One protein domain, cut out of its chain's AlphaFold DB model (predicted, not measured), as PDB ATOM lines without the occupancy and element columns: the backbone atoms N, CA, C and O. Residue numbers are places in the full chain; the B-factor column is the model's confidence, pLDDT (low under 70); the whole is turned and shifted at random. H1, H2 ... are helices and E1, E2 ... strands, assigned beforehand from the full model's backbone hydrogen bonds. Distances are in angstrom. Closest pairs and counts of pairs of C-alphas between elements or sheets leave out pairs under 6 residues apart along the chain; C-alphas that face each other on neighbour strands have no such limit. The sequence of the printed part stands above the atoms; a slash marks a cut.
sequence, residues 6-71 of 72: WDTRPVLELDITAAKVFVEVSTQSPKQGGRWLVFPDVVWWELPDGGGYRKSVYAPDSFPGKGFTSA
ATOM      1  N   TRP A   6       0.640  26.206  -5.830       55.47
ATOM      2  CA  TRP A   6      -0.017  25.598  -6.992       55.47
ATOM      3  C   TRP A   6       0.747  24.409  -7.602       55.47
ATOM      4  O   TRP A   6       0.161  23.628  -8.341       55.47
ATOM      5  N   ASP A   7       2.023  24.232  -7.252       57.50
ATOM      6  CA  ASP A   7       2.885  23.148  -7.745       57.50
ATOM      7  C   ASP A   7       2.798  21.900  -6.843       57.50
ATOM      8  O   ASP A   7       3.483  20.896  -7.055       57.50
ATOM      9  N   THR A   8       1.994  21.958  -5.776       61.00
ATOM     10  CA  THR A   8       1.898  20.865  -4.810       61.00
ATOM     11  C   THR A   8       0.988  19.750  -5.329       61.00
ATOM     12  O   THR A   8      -0.108  19.988  -5.835       61.00
ATOM     13  N   ARG A   9       1.445  18.502  -5.160       62.53
ATOM     14  CA  ARG A   9       0.725  17.261  -5.502       62.53
ATOM     15  C   ARG A   9      -0.782  17.289  -5.187       62.53
ATOM     16  O   ARG A   9      -1.541  17.001  -6.104       62.53
ATOM     17  N   PRO A  10      -1.243  17.674  -3.980       62.03
ATOM     18  CA  PRO A  10      -2.675  17.686  -3.679       62.03
ATOM     19  C   PRO A  10      -3.486  18.683  -4.521       62.03
ATOM     20  O   PRO A  10      -4.639  18.403  -4.821       62.03
ATOM     21  N   VAL A  11      -2.914  19.818  -4.937       63.62
ATOM     22  CA  VAL A  11      -3.625  20.804  -5.773       63.62
ATOM     23  C   VAL A  11      -3.784  20.294  -7.205       63.62
ATOM     24  O   VAL A  11      -4.854  20.417  -7.788       63.62
ATOM     25  N   LEU A  12      -2.750  19.655  -7.750       63.72
ATOM     26  CA  LEU A  12      -2.791  19.082  -9.098       63.72
ATOM     27  C   LEU A  12      -3.604  17.779  -9.164       63.72
ATOM     28  O   LEU A  12      -4.215  17.488 -10.188       63.72
ATOM     29  N   GLU A  13      -3.655  17.010  -8.073       66.31
ATOM     30  CA  GLU A  13      -4.512  15.824  -7.961       66.31
ATOM     31  C   GLU A  13      -6.004  16.179  -7.821       66.31
ATOM     32  O   GLU A  13      -6.845  15.401  -8.270       66.31
ATOM     33  N   LEU A  14      -6.350  17.355  -7.275       61.53
ATOM     34  CA  LEU A  14      -7.736  17.851  -7.233       61.53
ATOM     35  C   LEU A  14      -8.304  18.159  -8.627       61.53
ATOM     36  O   LEU A  14      -9.510  18.040  -8.823       61.53
ATOM     37  N   ASP A  15      -7.444  18.513  -9.584       63.91
ATOM     38  CA  ASP A  15      -7.827  18.931 -10.940       63.91
ATOM     39  C   ASP A  15      -7.476  17.873 -12.007       63.91
ATOM     40  O   ASP A  15      -7.479  18.109 -13.217       63.91
ATOM     41  N   ILE A  16      -7.166  16.655 -11.559       66.81
ATOM     42  CA  ILE A  16      -6.705  15.566 -12.423       66.81
ATOM     43  C   ILE A  16      -7.770  15.084 -13.411       66.81
ATOM     44  O   ILE A  16      -7.437  14.484 -14.428       66.81
ATOM     45  N   THR A  17      -9.043  15.351 -13.118       67.19
ATOM     46  CA  THR A  17     -10.184  15.087 -14.004       67.19
ATOM     47  C   THR A  17     -10.281  16.088 -15.156       67.19
ATOM     48  O   THR A  17     -10.872  15.758 -16.182       67.19
ATOM     49  N   ALA A  18      -9.700  17.284 -15.015       71.19
ATOM     50  CA  ALA A  18      -9.603  18.280 -16.081       71.19
ATOM     51  C   ALA A  18      -8.337  18.102 -16.941       71.19
ATOM     52  O   ALA A  18      -8.298  18.556 -18.088       71.19
ATOM     53  N   ALA A  19      -7.312  17.425 -16.413       74.12
ATOM     54  CA  ALA A  19      -6.074  17.130 -17.126       74.12
ATOM     55  C   ALA A  19      -6.175  15.864 -17.988       74.12
ATOM     56  O   ALA A  19      -6.732  14.843 -17.586       74.12
ATOM     57  N   LYS A  20      -5.525  15.879 -19.156       81.56
ATOM     58  CA  LYS A  20      -5.182  14.635 -19.855       81.56
ATOM     59  C   LYS A  20      -3.952  14.027 -19.204       81.56
ATOM     60  O   LYS A  20      -2.946  14.706 -19.011       81.56
ATOM     61  N   VAL A  21      -4.029  12.743 -18.888       78.94
ATOM     62  CA  VAL A  21      -2.972  12.052 -18.157       78.94
ATOM     63  C   VAL A  21      -2.184  11.149 -19.094       78.94
ATOM     64  O   VAL A  21      -2.757  10.327 -19.808       78.94
ATOM     65  N   PHE A  22      -0.861  11.260 -19.042       80.44
ATOM     66  CA  PHE A  22       0.053  10.407 -19.792       80.44
ATOM     67  C   PHE A  22       1.106   9.783 -18.876       80.44
ATOM     68  O   PHE A  22       1.410  10.299 -17.803       80.44
ATOM     69  N   VAL A  23       1.671   8.662 -19.305       75.94
ATOM     70  CA  VAL A  23       2.816   8.004 -18.675       75.94
ATOM     71  C   VAL A  23       3.896   7.847 -19.727       75.94
ATOM     72  O   VAL A  23       3.622   7.472 -20.868       75.94
ATOM     73  N   GLU A  24       5.124   8.160 -19.351       73.19
ATOM     74  CA  GLU A  24       6.277   8.015 -20.229       73.19
ATOM     75  C   GLU A  24       6.674   6.529 -20.339       73.19
ATOM     76  O   GLU A  24       6.610   5.758 -19.378       73.19
ATOM     77  N   VAL A  25       6.993   6.080 -21.552       67.50
ATOM     78  CA  VAL A  25       7.265   4.673 -21.857       67.50
ATOM     79  C   VAL A  25       8.702   4.358 -21.444       67.50
ATOM     80  O   VAL A  25       9.664   4.907 -21.984       67.50
ATOM     81  N   SER A  26       8.846   3.426 -20.499       58.53
ATOM     82  CA  SER A  26      10.105   3.105 -19.808       58.53
ATOM     83  C   SER A  26      11.276   2.695 -20.711       58.53
ATOM     84  O   SER A  26      12.428   2.756 -20.284       58.53
ATOM     85  N   THR A  27      11.015   2.304 -21.963       58.75
ATOM     86  CA  THR A  27      12.053   1.939 -22.938       58.75
ATOM     87  C   THR A  27      12.894   3.125 -23.410       58.75
ATOM     88  O   THR A  27      13.965   2.896 -23.969       58.75
ATOM     89  N   GLN A  28      12.453   4.372 -23.190       55.47
ATOM     90  CA  GLN A  28      13.191   5.567 -23.618       55.47
ATOM     91  C   GLN A  28      13.957   6.271 -22.494       55.47
ATOM     92  O   GLN A  28      15.024   6.806 -22.788       55.47
ATOM     93  N   SER A  29      13.528   6.185 -21.224       54.41
ATOM     94  CA  SER A  29      14.451   6.461 -20.115       54.41
ATOM     95  C   SER A  29      14.217   5.628 -18.850       54.41
ATOM     96  O   SER A  29      13.107   5.566 -18.321       54.41
ATOM     97  N   PRO A  30      15.303   5.127 -18.234       47.47
ATOM     98  CA  PRO A  30      15.265   4.293 -17.030       47.47
ATOM     99  C   PRO A  30      14.853   5.033 -15.742       47.47
ATOM    100  O   PRO A  30      14.759   4.413 -14.689       47.47
ATOM    101  N   LYS A  31      14.609   6.351 -15.800       52.44
ATOM    102  CA  LYS A  31      14.068   7.158 -14.687       52.44
ATOM    103  C   LYS A  31      12.622   7.627 -14.922       52.44
ATOM    104  O   LYS A  31      12.049   8.263 -14.049       52.44
ATOM    105  N   GLN A  32      12.038   7.351 -16.088       53.25
ATOM    106  CA  GLN A  32      10.853   8.037 -16.612       53.25
ATOM    107  C   GLN A  32       9.584   7.182 -16.535       53.25
ATOM    108  O   GLN A  32       8.956   6.870 -17.535       53.25
ATOM    109  N   GLY A  33       9.200   6.787 -15.324       54.47
ATOM    110  CA  GLY A  33       7.850   6.268 -15.061       54.47
ATOM    111  C   GLY A  33       6.880   7.352 -14.582       54.47
ATOM    112  O   GLY A  33       5.809   7.026 -14.083       54.47
ATOM    113  N   GLY A  34       7.285   8.626 -14.643       69.38
ATOM    114  CA  GLY A  34       6.533   9.735 -14.064       69.38
ATOM    115  C   GLY A  34       5.215   9.976 -14.792       69.38
ATOM    116  O   GLY A  34       5.136   9.861 -16.017       69.38
ATOM    117  N   ARG A  35       4.179  10.320 -14.027       78.25
ATOM    118  CA  ARG A  35       2.876  10.725 -14.551       78.25
ATOM    119  C   ARG A  35       2.960  12.147 -15.092       78.25
ATOM    120  O   ARG A  35       3.502  13.042 -14.451       78.25
ATOM    121  N   TRP A  36       2.389  12.363 -16.260       83.12
ATOM    122  CA  TRP A  36       2.311  13.654 -16.918       83.12
ATOM    123  C   TRP A  36       0.868  14.141 -16.887       83.12
ATOM    124  O   TRP A  36      -0.031  13.438 -17.345       83.12
ATOM    125  N   LEU A  37       0.648  15.330 -16.331       83.38
ATOM    126  CA  LEU A  37      -0.648  16.003 -16.316       83.38
ATOM    127  C   LEU A  37      -0.614  17.127 -17.339       83.38
ATOM    128  O   LEU A  37       0.144  18.086 -17.201       83.38
ATOM    129  N   VAL A  38      -1.423  16.995 -18.377       84.56
ATOM    130  CA  VAL A  38      -1.500  17.943 -19.481       84.56
ATOM    131  C   VAL A  38      -2.804  18.718 -19.351       84.56
ATOM    132  O   VAL A  38      -3.882  18.197 -19.645       84.56
ATOM    133  N   PHE A  39      -2.690  19.963 -18.901       82.62
ATOM    134  CA  PHE A  39      -3.758  20.957 -18.915       82.62
ATOM    135  C   PHE A  39      -3.700  21.763 -20.225       82.62
ATOM    136  O   PHE A  39      -2.682  21.720 -20.920       82.62
ATOM    137  N   PRO A  40      -4.761  22.504 -20.596       80.94
ATOM    138  CA  PRO A  40      -4.798  23.266 -21.850       80.94
ATOM    139  C   PRO A  40      -3.680  24.307 -22.012       80.94
ATOM    140  O   PRO A  40      -3.307  24.634 -23.135       80.94
ATOM    141  N   ASP A  41      -3.154  24.829 -20.908       81.75
ATOM    142  CA  ASP A  41      -2.181  25.922 -20.844       81.75
ATOM    143  C   ASP A  41      -0.841  25.514 -20.207       81.75
ATOM    144  O   ASP A  41       0.156  26.231 -20.330       81.75
ATOM    145  N   VAL A  42      -0.790  24.366 -19.528       83.00
ATOM    146  CA  VAL A  42       0.395  23.929 -18.790       83.00
ATOM    147  C   VAL A  42       0.527  22.414 -18.739       83.00
ATOM    148  O   VAL A  42      -0.446  21.674 -18.644       83.00
ATOM    149  N   VAL A  43       1.771  21.947 -18.744       84.62
ATOM    150  CA  VAL A  43       2.101  20.544 -18.515       84.62
ATOM    151  C   VAL A  43       2.872  20.405 -17.212       84.62
ATOM    152  O   VAL A  43       3.792  21.176 -16.937       84.62
ATOM    153  N   TRP A  44       2.527  19.384 -16.436       83.81
ATOM    154  CA  TRP A  44       3.210  18.993 -15.212       83.81
ATOM    155  C   TRP A  44       3.727  17.568 -15.321       83.81
ATOM    156  O   TRP A  44       3.069  16.700 -15.886       83.81
ATOM    157  N   TRP A  45       4.894  17.323 -14.743       81.00
ATOM    158  CA  TRP A  45       5.532  16.015 -14.691       81.00
ATOM    159  C   TRP A  45       5.789  15.610 -13.244       81.00
ATOM    160  O   TRP A  45       6.425  16.356 -12.500       81.00
ATOM    161  N   GLU A  46       5.291  14.444 -12.842       78.38
ATOM    162  CA  GLU A  46       5.561  13.857 -11.533       78.38
ATOM    163  C   GLU A  46       6.986  13.318 -11.489       78.38
ATOM    164  O   GLU A  46       7.389  12.493 -12.316       78.38
ATOM    165  N   LEU A  47       7.741  13.752 -10.486       71.69
ATOM    166  CA  LEU A  47       9.056  13.197 -10.243       71.69
ATOM    167  C   LEU A  47       8.942  11.725  -9.801       71.69
ATOM    168  O   LEU A  47       8.117  11.393  -8.949       71.69
ATOM    169  N   PRO A  48       9.800  10.833 -10.325       66.19
ATOM    170  CA  PRO A  48       9.765   9.399 -10.020       66.19
ATOM    171  C   PRO A  48      10.093   9.064  -8.556       66.19
ATOM    172  O   PRO A  48       9.857   7.943  -8.118       66.19
ATOM    173  N   ASP A  49      10.642  10.013  -7.796       69.12
ATOM    174  CA  ASP A  49      10.906   9.891  -6.359       69.12
ATOM    175  C   ASP A  49       9.689  10.256  -5.488       69.12
ATOM    176  O   ASP A  49       9.777  10.231  -4.261       69.12
ATOM    177  N   GLY A  50       8.552  10.607  -6.103       64.44
ATOM    178  CA  GLY A  50       7.364  11.074  -5.394       64.44
ATOM    179  C   GLY A  50       7.518  12.479  -4.802       64.44
ATOM    180  O   GLY A  50       6.657  12.907  -4.034       64.44
ATOM    181  N   GLY A  51       8.572  13.218  -5.175       68.38
ATOM    182  CA  GLY A  51       8.881  14.572  -4.708       68.38
ATOM    183  C   GLY A  51       7.918  15.664  -5.191       68.38
ATOM    184  O   GLY A  51       8.142  16.843  -4.919       68.38
ATOM    185  N   GLY A  52       6.851  15.283  -5.895       71.50
ATOM    186  CA  GLY A  52       5.813  16.169  -6.411       71.50
ATOM    187  C   GLY A  52       5.904  16.392  -7.916       71.50
ATOM    188  O   GLY A  52       6.682  15.748  -8.624       71.50
ATOM    189  N   TYR A  53       5.075  17.310  -8.404       75.00
ATOM    190  CA  TYR A  53       5.027  17.671  -9.812       75.00
ATOM    191  C   TYR A  53       5.926  18.869 -10.096       75.00
ATOM    192  O   TYR A  53       6.047  19.797  -9.299       75.00
ATOM    193  N   ARG A  54       6.544  18.870 -11.273       76.75
ATOM    194  CA  ARG A  54       7.279  20.010 -11.809       76.75
ATOM    195  C   ARG A  54       6.651  20.477 -13.100       76.75
ATOM    196  O   ARG A  54       6.292  19.660 -13.945       76.75
ATOM    197  N   LYS A  55       6.572  21.796 -13.268       79.69
ATOM    198  CA  LYS A  55       6.141  22.392 -14.527       79.69
ATOM    199  C   LYS A  55       7.108  21.964 -15.622       79.69
ATOM    200  O   LYS A  55       8.321  22.143 -15.496       79.69
ATOM    201  N   SER A  56       6.563  21.372 -16.670       77.88
ATOM    202  CA  SER A  56       7.340  20.982 -17.827       77.88
ATOM    203  C   SER A  56       7.590  22.174 -18.744       77.88
ATOM    204  O   SER A  56       6.839  23.148 -18.764       77.88
ATOM    205  N   VAL A  57       8.665  22.070 -19.519       79.25
ATOM    206  CA  VAL A  57       8.987  22.989 -20.616       79.25
ATOM    207  C   VAL A  57       8.231  22.644 -21.901       79.25
ATOM    208  O   VAL A  57       8.215  23.448 -22.829       79.25
ATOM    209  N   TYR A  58       7.620  21.458 -21.968       76.50
ATOM    210  CA  TYR A  58       6.836  21.032 -23.119       76.50
ATOM    211  C   TYR A  58       5.460  21.695 -23.129       76.50
ATOM    212  O   TYR A  58       4.807  21.827 -22.092       76.50
ATOM    213  N   ALA A  59       5.020  22.077 -24.325       82.12
ATOM    214  CA  ALA A  59       3.690  22.612 -24.540       82.12
ATOM    215  C   ALA A  59       2.642  21.474 -24.621       82.12
ATOM    216  O   ALA A  59       2.978  20.359 -25.038       82.12
ATOM    217  N   PRO A  60       1.382  21.711 -24.206       83.31
ATOM    218  CA  PRO A  60       0.330  20.685 -24.166       83.31
ATOM    219  C   PRO A  60       0.053  19.978 -25.500       83.31
ATOM    220  O   PRO A  60      -0.282  18.797 -25.529       83.31
ATOM    221  N   ASP A  61       0.218  20.693 -26.608       83.62
ATOM    222  CA  ASP A  61       0.062  20.222 -27.988       83.62
ATOM    223  C   ASP A  61       1.140  19.214 -28.419       83.62
ATOM    224  O   ASP A  61       0.946  18.467 -29.376       83.62
ATOM    225  N   SER A  62       2.254  19.146 -27.688       80.88
ATOM    226  CA  SER A  62       3.318  18.165 -27.918       80.88
ATOM    227  C   SER A  62       2.985  16.773 -27.361       80.88
ATOM    228  O   SER A  62       3.727  15.827 -27.628       80.88
ATOM    229  N   PHE A  63       1.880  16.622 -26.614       79.31
ATOM    230  CA  PHE A  63       1.462  15.356 -26.002       79.31
ATOM    231  C   PHE A  63       0.383  14.615 -26.811       79.31
ATOM    232  O   PHE A  63      -0.544  15.235 -27.335       79.31
ATOM    233  N   PRO A  64       0.442  13.268 -26.881       69.94
ATOM    234  CA  PRO A  64       1.423  12.407 -26.216       69.94
ATOM    235  C   PRO A  64       2.823  12.440 -26.846       69.94
ATOM    236  O   PRO A  64       3.775  12.145 -26.153       69.94
ATOM    237  N   GLY A  65       3.005  12.811 -28.114       72.06
ATOM    238  CA  GLY A  65       4.330  12.720 -28.748       72.06
ATOM    239  C   GLY A  65       4.859  11.274 -28.843       72.06
ATOM    240  O   GLY A  65       4.139  10.305 -28.599       72.06
ATOM    241  N   LYS A  66       6.127  11.095 -29.247       67.50
ATOM    242  CA  LYS A  66       6.789   9.775 -29.214       67.50
ATOM    243  C   LYS A  66       7.297   9.499 -27.800       67.50
ATOM    244  O   LYS A  66       8.029  10.318 -27.261       67.50
ATOM    245  N   GLY A  67       6.958   8.333 -27.250       71.75
ATOM    246  CA  GLY A  67       7.453   7.895 -25.942       71.75
ATOM    247  C   GLY A  67       6.477   8.090 -24.783       71.75
ATOM    248  O   GLY A  67       6.871   7.862 -23.650       71.75
ATOM    249  N   PHE A  68       5.212   8.437 -25.039       73.12
ATOM    250  CA  PHE A  68       4.182   8.540 -24.003       73.12
ATOM    251  C   PHE A  68       2.950   7.714 -24.369       73.12
ATOM    252  O   PHE A  68       2.584   7.597 -25.539       73.12
ATOM    253  N   THR A  69       2.297   7.157 -23.355       74.31
ATOM    254  CA  THR A  69       1.015   6.461 -23.468       74.31
ATOM    255  C   THR A  69      -0.020   7.153 -22.594       74.31
ATOM    256  O   THR A  69       0.313   7.651 -21.521       74.31
ATOM    257  N   SER A  70      -1.278   7.198 -23.026       73.19
ATOM    258  CA  SER A  70      -2.366   7.698 -22.179       73.19
ATOM    259  C   SER A  70      -2.504   6.811 -20.942       73.19
ATOM    260  O   SER A  70      -2.524   5.583 -21.067       73.19
ATOM    261  N   ALA A  71      -2.595   7.420 -19.760       67.38
ATOM    262  CA  ALA A  71      -3.017   6.717 -18.557       67.38
ATOM    263  C   ALA A  71      -4.549   6.686 -18.571       67.38
ATOM    264  O   ALA A  71      -5.170   7.748 -18.626       67.38
TER     265      ALA A  71
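AT A GLANCE: This is residues 6 to 71 of the 72 residues of an uncharacterized protein of Kutzneria buriramensis (UniProt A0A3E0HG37). With little regular structure, this is one small, twisted antiparallel sheet, E4 E3 E2 E1 E5, only grazed by short helix H1. H1, then E1 to E5, hold 25 of the 66 printed residues, mixed in class. The whole is compact: radius of gyration of the C-alphas 11.0 A, spans 30 by 26 by 20 A.

HOW THE PARTS SIT: Start at H1, residues 9 to 14, with every O i to N i+4 pair within hydrogen-bond range. Arg 9 and Tyr 53 are its closest C-alphas to E4, residues 53 to 55, at 6.1 A. E1, residues 20 to 24, E2, 35 to 38, E3, 43 to 46, and E4 form a meander, each antiparallel to the one before; find N 22 and O 36 at 2.9 A. E5, residues 68 to 70, is E1's antiparallel neighbour, N 69 and O 23 at 2.8 A.

IN THESE COORDINATES: Find H1's start, C-alpha 9, at (0.725, 17.261, -5.502); E1 runs 13.2 A; E5 ends at C-alpha 70, (-2.366, 7.698, -22.179).

THE WHOLE: E4 to E5 is a long link; pLDDT is under 70 in residues 6 to 17, among others.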